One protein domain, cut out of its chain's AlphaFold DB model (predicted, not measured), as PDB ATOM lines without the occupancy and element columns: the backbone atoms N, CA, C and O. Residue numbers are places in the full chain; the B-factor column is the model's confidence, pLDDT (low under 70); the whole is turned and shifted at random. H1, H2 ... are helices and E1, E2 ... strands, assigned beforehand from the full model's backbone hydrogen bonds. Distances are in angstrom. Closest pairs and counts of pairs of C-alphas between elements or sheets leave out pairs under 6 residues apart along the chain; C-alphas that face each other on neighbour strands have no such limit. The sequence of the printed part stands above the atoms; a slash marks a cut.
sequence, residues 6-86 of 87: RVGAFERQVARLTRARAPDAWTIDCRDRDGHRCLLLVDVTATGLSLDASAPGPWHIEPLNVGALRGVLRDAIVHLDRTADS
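Overview. This is residues 6 to 86 of the 87 residues of an uncharacterized protein of Haloechinothrix alba (UniProt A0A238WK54). A twisted sheet of four strands, E1 to E4 in that order, has the long helix H2 packed along one face, over E2 and E3, while the shorter H1, about perpendicular to H2, comes to H2 and the edge of this body with its last turns, its residues 12 to 17 only grazing the sheet, and its centre is the farthest of the elements' centres from the mean of the C-alphas, 13.4 A. The printed part has 81 residues, with two named helices and four named strands in the order H1 E1 E2 E3 E4 H2 along the chain; the class is mixed, helices and strands, and the strands form an antiparallel meander, each the antiparallel neighbour of the one before. The whole is compact, radius of gyration of the C-alphas 13.1 A, spanning 44 by 32 by 17 A.

Along the chain. The strands are E1, residues 18 to 22, E2, 25 to 31, E3, 37 to 45, and E4, 48 to 53. H2, residues 63 to 84, 31.9 A long, ends at C-alpha 84 (145.793, 78.086, 108.475). H1, residues 6 to 17, begins at C-alpha 6 (138.908, 48.580, 105.294).

Arrangement. Hairpins E1 and E2, E2 and E3, E3 and E4 have within hydrogen-bond range N 21 and O 25, 3.0 A, N 28 and O 40, 2.8 A, N 41 and O 52, 2.7 A. H2 is on the sheet, height 8.5 A, over E2 and E3. H2 touches H1 with residues 65 to 71 alone, about perpendicular at 83 degrees; their closest C-alphas, Val 14 and Ala 68, are 4.8 A apart. H1 only grazes the sheet. In H1 and H2 every O i to N i+4 pair is within range.

Size, cuts and confidence. The printed part has no cut and no long link. Residues 6 to 22 and 84 to 86 have pLDDT under 70.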
ATOM      1  N   ARG A   6     139.914  48.038 106.215       50.44
ATOM      2  CA  ARG A   6     138.908  48.580 105.294       50.44
ATOM      3  C   ARG A   6     139.221  50.025 104.893       50.44
ATOM      4  O   ARG A   6     139.029  50.363 103.734       50.44
ATOM      5  N   VAL A   7     139.761  50.821 105.820       51.41
ATOM      6  CA  VAL A   7     140.150  52.224 105.587       51.41
ATOM      7  C   VAL A   7     141.299  52.303 104.578       51.41
ATOM      8  O   VAL A   7     141.108  52.850 103.499       51.41
ATOM      9  N   GLY A   8     142.412  51.603 104.823       57.34
ATOM     10  CA  GLY A   8     143.533  51.597 103.875       57.34
ATOM     11  C   GLY A   8     143.207  50.991 102.500       57.34
ATOM     12  O   GLY A   8     143.818  51.358 101.501       57.34
ATOM     13  N   ALA A   9     142.248  50.062 102.401       60.06
ATOM     14  CA  ALA A   9     141.797  49.543 101.104       60.06
ATOM     15  C   ALA A   9     140.954  50.568 100.329       60.06
ATOM     16  O   ALA A   9     141.120  50.695  99.117       60.06
ATOM     17  N   PHE A  10     140.088  51.303 101.030       54.84
ATOM     18  CA  PHE A  10     139.299  52.387 100.457       54.84
ATOM     19  C   PHE A  10     140.198  53.528  99.976       54.84
ATOM     20  O   PHE A  10     140.086  53.927  98.826       54.84
ATOM     21  N   GLU A  11     141.161  53.966 100.786       61.16
ATOM     22  CA  GLU A  11     142.131  55.008 100.415       61.16
ATOM     23  C   GLU A  11     142.950  54.620  99.180       61.16
ATOM     24  O   GLU A  11     143.081  55.407  98.248       61.16
ATOM     25  N   ARG A  12     143.425  53.368  99.104       62.22
ATOM     26  CA  ARG A  12     144.126  52.862  97.911       62.22
ATOM     27  C   ARG A  12     143.236  52.815  96.673       62.22
ATOM     28  O   ARG A  12     143.732  53.014  95.567       62.22
ATOM     29  N   GLN A  13     141.949  52.516  96.835       61.97
ATOM     30  CA  GLN A  13     141.000  52.522  95.727       61.97
ATOM     31  C   GLN A  13     140.692  53.954  95.277       61.97
ATOM     32  O   GLN A  13     140.670  54.216  94.080       61.97
ATOM     33  N   VAL A  14     140.526  54.884  96.220       61.50
ATOM     34  CA  VAL A  14     140.346  56.313  95.943       61.50
ATOM     35  C   VAL A  14     141.565  56.868  95.216       61.50
ATOM     36  O   VAL A  14     141.389  57.429  94.147       61.50
ATOM     37  N   ALA A  15     142.782  56.592  95.689       63.38
ATOM     38  CA  ALA A  15     144.032  57.006  95.042       63.38
ATOM     39  C   ALA A  15     144.220  56.455  93.616       63.38
ATOM     40  O   ALA A  15     145.018  56.977  92.846       63.38
ATOM     41  N   ARG A  16     143.523  55.371  93.247       65.19
ATOM     42  CA  ARG A  16     143.516  54.859  91.864       65.19
ATOM     43  C   ARG A  16     142.524  55.598  90.976       65.19
ATOM     44  O   ARG A  16     142.755  55.706  89.776       65.19
ATOM     45  N   LEU A  17     141.417  56.042  91.560       67.88
ATOM     46  CA  LEU A  17     140.355  56.783  90.883       67.88
ATOM     47  C   LEU A  17     140.671  58.280  90.814       67.88
ATOM     48  O   LEU A  17     140.136  58.980  89.961       67.88
ATOM     49  N   THR A  18     141.548  58.761  91.694       68.94
ATOM     50  CA  THR A  18     142.049  60.127  91.719       68.94
ATOM     51  C   THR A  18     143.447  60.154  91.133       68.94
ATOM     52  O   THR A  18     144.394  59.586  91.670       68.94
ATOM     53  N   ARG A  19     143.619  60.834  90.003       69.94
ATOM     54  CA  ARG A  19     144.965  61.104  89.495       69.94
ATOM     55  C   ARG A  19     145.444  62.403  90.143       69.94
ATOM     56  O   ARG A  19     145.098  63.485  89.679       69.94
ATOM     57  N   ALA A  20     146.184  62.301  91.246       64.88
ATOM     58  CA  ALA A  20     146.818  63.467  91.862       64.88
ATOM     59  C   ALA A  20     147.807  64.086  90.861       64.88
ATOM     60  O   ALA A  20     148.706  63.397  90.370       64.88
ATOM     61  N   ARG A  21     147.605  65.360  90.504       61.22
ATOM     62  CA  ARG A  21     148.525  66.108  89.626       61.22
ATOM     63  C   ARG A  21     149.522  66.945  90.423       61.22
ATOM     64  O   ARG A  21     150.628  67.161  89.940       61.22
ATOM     65  N   ALA A  22     149.134  67.384  91.618       69.12
ATOM     66  CA  ALA A  22     149.934  68.162  92.556       69.12
ATOM     67  C   ALA A  22     149.518  67.796  94.000       69.12
ATOM     68  O   ALA A  22     148.491  67.132  94.160       69.12
ATOM     69  N   PRO A  23     150.278  68.197  95.040       71.81
ATOM     70  CA  PRO A  23     149.918  67.932  96.442       71.81
ATOM     71  C   PRO A  23     148.523  68.448  96.810       71.81
ATOM     72  O   PRO A  23     147.825  67.821  97.599       71.81
ATOM     73  N   ASP A  24     148.126  69.537  96.156       82.25
ATOM     74  CA  ASP A  24     146.912  70.296  96.433       82.25
ATOM     75  C   ASP A  24     145.833  70.124  95.354       82.25
ATOM     76  O   ASP A  24     144.777  70.742  95.439       82.25
ATOM     77  N   ALA A  25     146.080  69.273  94.345       86.06
ATOM     78  CA  ALA A  25     145.199  69.129  93.189       86.06
ATOM     79  C   ALA A  25     144.947  67.667  92.786       86.06
ATOM     80  O   ALA A  25     145.867  66.897  92.466       86.06
ATOM     81  N   TRP A  26     143.666  67.315  92.673       91.38
ATOM     82  CA  TRP A  26     143.179  65.983  92.313       91.38
ATOM     83  C   TRP A  26     142.203  66.045  91.143       91.38
ATOM     84  O   TRP A  26     141.385  66.951  91.060       91.38
ATOM     85  N   THR A  27     142.216  65.038  90.271       91.00
ATOM     86  CA  THR A  27     141.182  64.886  89.235       91.00
ATOM     87  C   THR A  27     140.299  63.673  89.499       91.00
ATOM     88  O   THR A  27     140.825  62.589  89.756       91.00
ATOM     89  N   ILE A  28     138.985  63.845  89.369       91.44
ATOM     90  CA  ILE A  28     137.943  62.816  89.466       91.44
ATOM     91  C   ILE A  28     137.302  62.626  88.086       91.44
ATOM     92  O   ILE A  28     136.950  63.604  87.428       91.44
ATOM     93  N   ASP A  29     137.086  61.381  87.665       92.81
ATOM     94  CA  ASP A  29     136.324  61.096  86.445       92.81
ATOM     95  C   ASP A  29     134.831  61.435  86.627       92.81
ATOM     96  O   ASP A  29     134.173  60.990  87.575       92.81
ATOM     97  N   CYS A  30     134.275  62.174  85.672       93.31
ATOM     98  CA  CYS A  30     132.861  62.522  85.588       93.31
ATOM     99  C   CYS A  30     132.314  62.296  84.176       93.31
ATOM    100  O   CYS A  30     133.035  61.896  83.255       93.31
ATOM    101  N   ARG A  31     131.019  62.555  83.993       94.19
ATOM    102  CA  ARG A  31     130.411  62.705  82.673       94.19
ATOM    103  C   ARG A  31     129.655  64.016  82.557       94.19
ATOM    104  O   ARG A  31     129.121  64.497  83.552       94.19
ATOM    105  N   ASP A  32     129.610  64.583  81.362       92.62
ATOM    106  CA  ASP A  32     128.737  65.716  81.063       92.62
ATOM    107  C   ASP A  32     127.266  65.270  80.941       92.62
ATOM    108  O   ASP A  32     126.917  64.097  81.131       92.62
ATOM    109  N   ARG A  33     126.392  66.224  80.612       89.75
ATOM    110  CA  ARG A  33     124.957  65.987  80.408       89.75
ATOM    111  C   ARG A  33     124.630  65.018  79.266       89.75
ATOM    112  O   ARG A  33     123.545  64.443  79.272       89.75
ATOM    113  N   ASP A  34     125.540  64.860  78.310       91.50
ATOM    114  CA  ASP A  34     125.379  64.015  77.126       91.50
ATOM    115  C   ASP A  34     126.038  62.635  77.331       91.50
ATOM    116  O   ASP A  34     125.975  61.757  76.472       91.50
ATOM    117  N   GLY A  35     126.634  62.407  78.507       91.19
ATOM    118  CA  GLY A  35     127.267  61.151  78.889       91.19
ATOM    119  C   GLY A  35     128.713  61.007  78.412       91.19
ATOM    120  O   GLY A  35     129.300  59.932  78.610       91.19
ATOM    121  N   HIS A  36     129.303  62.053  77.827       92.12
ATOM    122  CA  HIS A  36     130.716  62.067  77.467       92.12
ATOM    123  C   HIS A  36     131.578  62.173  78.715       92.12
ATOM    124  O   HIS A  36     131.208  62.812  79.697       92.12
ATOM    125  N   ARG A  37     132.755  61.547  78.679       91.69
ATOM    126  CA  ARG A  37     133.701  61.608  79.796       91.69
ATOM    127  C   ARG A  37     134.228  63.030  79.973       91.69
ATOM    128  O   ARG A  37     134.701  63.636  79.015       91.69
ATOM    129  N   CYS A  38     134.211  63.497  81.211       91.75
ATOM    130  CA  CYS A  38     134.851  64.721  81.662       91.75
ATOM    131  C   CYS A  38     135.757  64.436  82.859       91.75
ATOM    132  O   CYS A  38     135.703  63.363  83.465       91.75
ATOM    133  N   LEU A  39     136.586  65.414  83.200       92.00
ATOM    134  CA  LEU A  39     137.383  65.411  84.417       92.00
ATOM    135  C   LEU A  39     136.927  66.562  85.299       92.00
ATOM    136  O   LEU A  39     136.793  67.680  84.812       92.00
ATOM    137  N   LEU A  40     136.738  66.283  86.581       92.75
ATOM    138  CA  LEU A  40     136.529  67.273  87.627       92.75
ATOM    139  C   LEU A  40     137.846  67.451  88.386       92.75
ATOM    140  O   LEU A  40     138.292  66.541  89.084       92.75
ATOM    141  N   LEU A  41     138.479  68.604  88.219       92.69
ATOM    142  CA  LEU A  41     139.607  69.065  89.009       92.69
ATOM    143  C   LEU A  41     139.097  69.614  90.344       92.69
ATOM    144  O   LEU A  41     138.207  70.460  90.380       92.69
ATOM    145  N   VAL A  42     139.687  69.138  91.430       91.50
ATOM    146  CA  VAL A  42     139.526  69.679  92.775       91.50
ATOM    147  C   VAL A  42     140.877  70.232  93.193       91.50
ATOM    148  O   VAL A  42     141.859  69.490  93.163       91.50
ATOM    149  N   ASP A  43     140.918  71.507  93.557       91.38
ATOM    150  CA  ASP A  43     142.147  72.228  93.888       91.38
ATOM    151  C   ASP A  43     141.990  72.997  95.205       91.38
ATOM    152  O   ASP A  43     140.924  73.563  95.481       91.38
ATOM    153  N   VAL A  44     143.040  73.016  96.023       89.38
ATOM    154  CA  VAL A  44     143.105  73.835  97.237       89.38
ATOM    155  C   VAL A  44     143.666  75.204  96.872       89.38
ATOM    156  O   VAL A  44     144.790  75.354  96.410       89.38
ATOM    157  N   THR A  45     142.868  76.232  97.122       85.94
ATOM    158  CA  THR A  45     143.240  77.638  96.955       85.94
ATOM    159  C   THR A  45     143.500  78.280  98.314       85.94
ATOM    160  O   THR A  45     143.070  77.769  99.347       85.94
ATOM    161  N   ALA A  46     144.115  79.466  98.323       81.56
ATOM    162  CA  ALA A  46     144.372  80.220  99.553       81.56
ATOM    163  C   ALA A  46     143.104  80.550 100.372       81.56
ATOM    164  O   ALA A  46     143.198  80.847 101.558       81.56
ATOM    165  N   THR A  47     141.921  80.527  99.750       82.44
ATOM    166  CA  THR A  47     140.650  80.908 100.386       82.44
ATOM    167  C   THR A  47     139.658  79.752 100.514       82.44
ATOM    168  O   THR A  47     138.527  79.974 100.941       82.44
ATOM    169  N   GLY A  48     140.031  78.530 100.118       88.00
ATOM    170  CA  GLY A  48     139.134  77.373 100.149       88.00
ATOM    171  C   GLY A  48     139.344  76.411  98.984       88.00
ATOM    172  O   GLY A  48     140.437  76.312  98.440       88.00
ATOM    173  N   LEU A  49     138.288  75.705  98.587       91.06
ATOM    174  CA  LEU A  49     138.341  74.696  97.525       91.06
ATOM    175  C   LEU A  49     137.775  75.237  96.212       91.06
ATOM    176  O   LEU A  49     136.689  75.815  96.198       91.06
ATOM    177  N   SER A  50     138.482  74.988  95.113       90.62
ATOM    178  CA  SER A  50     137.984  75.194  93.754       90.62
ATOM    179  C   SER A  50     137.615  73.853  93.129       90.62
ATOM    180  O   SER A  50     138.332  72.862  93.285       90.62
ATOM    181  N   LEU A  51     136.480  73.816  92.434       90.88
ATOM    182  CA  LEU A  51     136.040  72.671  91.651       90.88
ATOM    183  C   LEU A  51     135.799  73.143  90.220       90.88
ATOM    184  O   LEU A  51     134.889  73.936  89.981       90.88
ATOM    185  N   ASP A  52     136.600  72.643  89.289       91.06
ATOM    186  CA  ASP A  52     136.519  72.992  87.873       91.06
ATOM    187  C   ASP A  52     136.410  71.724  87.033       91.06
ATOM    188  O   ASP A  52     137.071  70.728  87.313       91.06
ATOM    189  N   ALA A  53     135.576  71.732  86.003       89.06
ATOM    190  CA  ALA A  53     135.402  70.576  85.143       89.06
ATOM    191  C   ALA A  53     135.824  70.880  83.712       89.06
ATOM    192  O   ALA A  53     135.575  71.952  83.173       89.06
ATOM    193  N   SER A  54     136.362  69.868  83.037       88.69
ATOM    194  CA  SER A  54     136.792  69.971  81.640       88.69
ATOM    195  C   SER A  54     135.645  70.187  80.637       88.69
ATOM    196  O   SER A  54     135.903  70.289  79.441       88.69
ATOM    197  N   ALA A  55     134.391  70.184  81.092       87.62
ATOM    198  CA  ALA A  55     133.195  70.430  80.293       87.62
ATOM    199  C   ALA A  55     132.158  71.200  81.132       87.62
ATOM    200  O   ALA A  55     132.093  70.981  82.341       87.62
ATOM    201  N   PRO A  56     131.323  72.069  80.538       84.38
ATOM    202  CA  PRO A  56     130.252  72.756  81.258       84.38
ATOM    203  C   PRO A  56     129.155  71.780  81.720       84.38
ATOM    204  O   PRO A  56     128.887  70.766  81.080       84.38
ATOM    205  N   GLY A  57     128.538  72.086  82.863       79.25
ATOM    206  CA  GLY A  57     127.600  71.192  83.546       79.25
ATOM    207  C   GLY A  57     126.186  71.113  82.941       79.25
ATOM    208  O   GLY A  57     125.877  71.788  81.954       79.25
ATOM    209  N   PRO A  58     125.286  70.323  83.566       90.50
ATOM    210  CA  PRO A  58     125.491  69.543  84.796       90.50
ATOM    211  C   PRO A  58     126.387  68.309  84.596       90.50
ATOM    212  O   PRO A  58     126.407  67.726  83.514       90.50
ATOM    213  N   TRP A  59     127.098  67.897  85.652       92.00
ATOM    214  CA  TRP A  59     127.953  66.705  85.637       92.00
ATOM    215  C   TRP A  59     127.299  65.533  86.349       92.00
ATOM    216  O   TRP A  59     126.715  65.675  87.424       92.00
ATOM    217  N   HIS A  60     127.466  64.353  85.775       93.88
ATOM    218  CA  HIS A  60     127.082  63.096  86.375       93.88
ATOM    219  C   HIS A  60     128.322  62.384  86.922       93.88
ATOM    220  O   HIS A  60     129.279  62.115  86.194       93.88
ATOM    221  N   ILE A  61     128.304  62.070  88.217       92.44
ATOM    222  CA  ILE A  61     129.402  61.389  88.904       92.44
ATOM    223  C   ILE A  61     128.909  60.002  89.310       92.44
ATOM    224  O   ILE A  61     127.946  59.865  90.061       92.44
ATOM    225  N   GLU A  62     129.565  58.962  88.799       89.94
ATOM    226  CA  GLU A  62     129.207  57.577  89.110       89.94
ATOM    227  C   GLU A  62     129.440  57.281  90.610       89.94
ATOM    228  O   GLU A  62     130.365  57.845  91.203       89.94
ATOM    229  N   PRO A  63     128.663  56.387  91.258       90.81
ATOM    230  CA  PRO A  63     128.709  56.201  92.715       90.81
ATOM    231  C   PRO A  63     130.105  55.927  93.294       90.81
ATOM    232  O   PRO A  63     130.444  56.404  94.377       90.81
ATOM    233  N   LEU A  64     130.941  55.190  92.560       89.25
ATOM    234  CA  LEU A  64     132.323  54.923  92.956       89.25
ATOM    235  C   LEU A  64     133.170  56.210  92.979       89.25
ATOM    236  O   LEU A  64     133.928  56.439  93.923       89.25
ATOM    237  N   ASN A  65     132.978  57.082  91.989       90.81
ATOM    238  CA  ASN A  65     133.658  58.370  91.882       90.81
ATOM    239  C   ASN A  65     133.109  59.395  92.884       90.81
ATOM    240  O   ASN A  65     133.859  60.252  93.337       90.81
ATOM    241  N   VAL A  66     131.849  59.269  93.322       92.06
ATOM    242  CA  VAL A  66     131.319  60.048  94.460       92.06
ATOM    243  C   VAL A  66     132.082  59.710  95.741       92.06
ATOM    244  O   VAL A  66     132.442  60.602  96.508       92.06
ATOM    245  N   GLY A  67     132.373  58.426  95.971       91.31
ATOM    246  CA  GLY A  67     133.221  57.998  97.085       91.31
ATOM    247  C   GLY A  67     134.621  58.609  97.018       91.31
ATOM    248  O   GLY A  67     135.114  59.117  98.027       91.31
ATOM    249  N   ALA A  68     135.221  58.621  95.826       89.62
ATOM    250  CA  ALA A  68     136.516  59.249  95.592       89.62
ATOM    251  C   ALA A  68     136.485  60.767  95.829       89.62
ATOM    252  O   ALA A  68     137.345  61.283  96.537       89.62
ATOM    253  N   LEU A  69     135.453  61.463  95.337       91.69
ATOM    254  CA  LEU A  69     135.275  62.900  95.546       91.69
ATOM    255  C   LEU A  69     135.165  63.230  97.036       91.69
ATOM    256  O   LEU A  69     135.817  64.151  97.511       91.69
ATOM    257  N   ARG A  70     134.400  62.446  97.806       93.00
ATOM    258  CA  ARG A  70     134.316  62.630  99.265       93.00
ATOM    259  C   ARG A  70     135.667  62.457  99.958       93.00
ATOM    260  O   ARG A  70     135.927  63.169 100.922       93.00
ATOM    261  N   GLY A  71     136.495  61.518  99.497       90.19
ATOM    262  CA  GLY A  71     137.857  61.329 100.004       90.19
ATOM    263  C   GLY A  71     138.735  62.548  99.730       90.19
ATOM    264  O   GLY A  71     139.270  63.131 100.664       90.19
ATOM    265  N   VAL A  72     138.773  62.996  98.474       90.06
ATOM    266  CA  VAL A  72     139.530  64.187  98.059       90.06
ATOM    267  C   VAL A  72     139.106  65.428  98.835       90.06
ATOM    268  O   VAL A  72     139.952  66.127  99.374       90.06
ATOM    269  N   LEU A  73     137.801  65.691  98.939       91.19
ATOM    270  CA  LEU A  73     137.303  66.858  99.669       91.19
ATOM    271  C   LEU A  73     137.704  66.815 101.146       91.19
ATOM    272  O   LEU A  73     138.048  67.843 101.718       91.19
ATOM    273  N   ARG A  74     137.697  65.629 101.764       90.69
ATOM    274  CA  ARG A  74     138.178  65.458 103.137       90.69
ATOM    275  C   ARG A  74     139.671  65.777 103.248       90.69
ATOM    276  O   ARG A  74     140.051  66.516 104.151       90.69
ATOM    277  N   ASP A  75     140.493  65.225 102.362       86.06
ATOM    278  CA  ASP A  75     141.948  65.417 102.387       86.06
ATOM    279  C   ASP A  75     142.331  66.883 102.139       86.06
ATOM    280  O   ASP A  75     143.250  67.408 102.772       86.06
ATOM    281  N   ALA A  76     141.575  67.557 101.271       86.19
ATOM    282  CA  ALA A  76     141.740  68.963 100.942       86.19
ATOM    283  C   ALA A  76     141.372  69.888 102.121       86.19
ATOM    284  O   ALA A  76     142.096  70.838 102.405       86.19
ATOM    285  N   ILE A  77     140.304  69.576 102.869       86.38
ATOM    286  CA  ILE A  77     139.952  70.295 104.110       86.38
ATOM    287  C   ILE A  77     141.062  70.144 105.157       86.38
ATOM    288  O   ILE A  77     141.476  71.128 105.760       86.38
ATOM    289  N   VAL A  78     141.606  68.934 105.327       86.00
ATOM    290  CA  VAL A  78     142.724  68.704 106.260       86.00
ATOM    291  C   VAL A  78     143.981  69.483 105.841       86.00
ATOM    292  O   VAL A  78     144.728  69.933 106.709       86.00
ATOM    293  N   HIS A  79     144.234  69.647 104.537       81.06
ATOM    294  CA  HIS A  79     145.320  70.508 104.051       81.06
ATOM    295  C   HIS A  79     145.084  71.978 104.402       81.06
ATOM    296  O   HIS A  79     145.983  72.607 104.959       81.06
ATOM    297  N   LEU A  80     143.881  72.498 104.144       82.06
ATOM    298  CA  LEU A  80     143.513  73.880 104.460       82.06
ATOM    299  C   LEU A  80     143.720  74.209 105.944       82.06
ATOM    300  O   LEU A  80     144.376  75.203 106.258       82.06
ATOM    301  N   ASP A  81     143.250  73.345 106.845       81.94
ATOM    302  CA  ASP A  81     143.401  73.546 108.292       81.94
ATOM    303  C   ASP A  81     144.882  73.642 108.705       81.94
ATOM    304  O   ASP A  81     145.270  74.536 109.453       81.94
ATOM    305  N   ARG A  82     145.756  72.791 108.150       76.00
ATOM    306  CA  ARG A  82     147.205  72.847 108.435       76.00
ATOM    307  C   ARG A  82     147.867  74.120 107.928       76.00
ATOM    308  O   ARG A  82     148.803  74.610 108.557       76.00
ATOM    309  N   THR A  83     147.432  74.615 106.771       70.81
ATOM    310  CA  THR A  83     147.965  75.863 106.216       70.81
ATOM    311  C   THR A  83     147.495  77.082 107.003       70.81
ATOM    312  O   THR A  83     148.259  78.030 107.130       70.81
ATOM    313  N   ALA A  84     146.293  77.039 107.587       68.62
ATOM    314  CA  ALA A  84     145.793  78.086 108.475       68.62
ATOM    315  C   ALA A  84     146.531  78.125 109.829       68.62
ATOM    316  O   ALA A  84     146.661  79.194 110.419       68.62
ATOM    317  N   ASP A  85     147.042  76.979 110.292       64.75
ATOM    318  CA  ASP A  85     147.782  76.844 111.557       64.75
ATOM    319  C   ASP A  85     149.300  77.131 111.444       64.75
ATOM    320  O   ASP A  85     149.999  77.128 112.462       64.75
ATOM    321  N   SER A  86     149.842  77.376 110.242       51.47
ATOM    322  CA  SER A  86     151.237  77.824 110.067       51.47
ATOM    323  C   SER A  86     151.322  79.358 110.099       51.47
ATOM    324  O   SER A  86     150.720  79.993 109.234       51.47
TER     325      SER A  86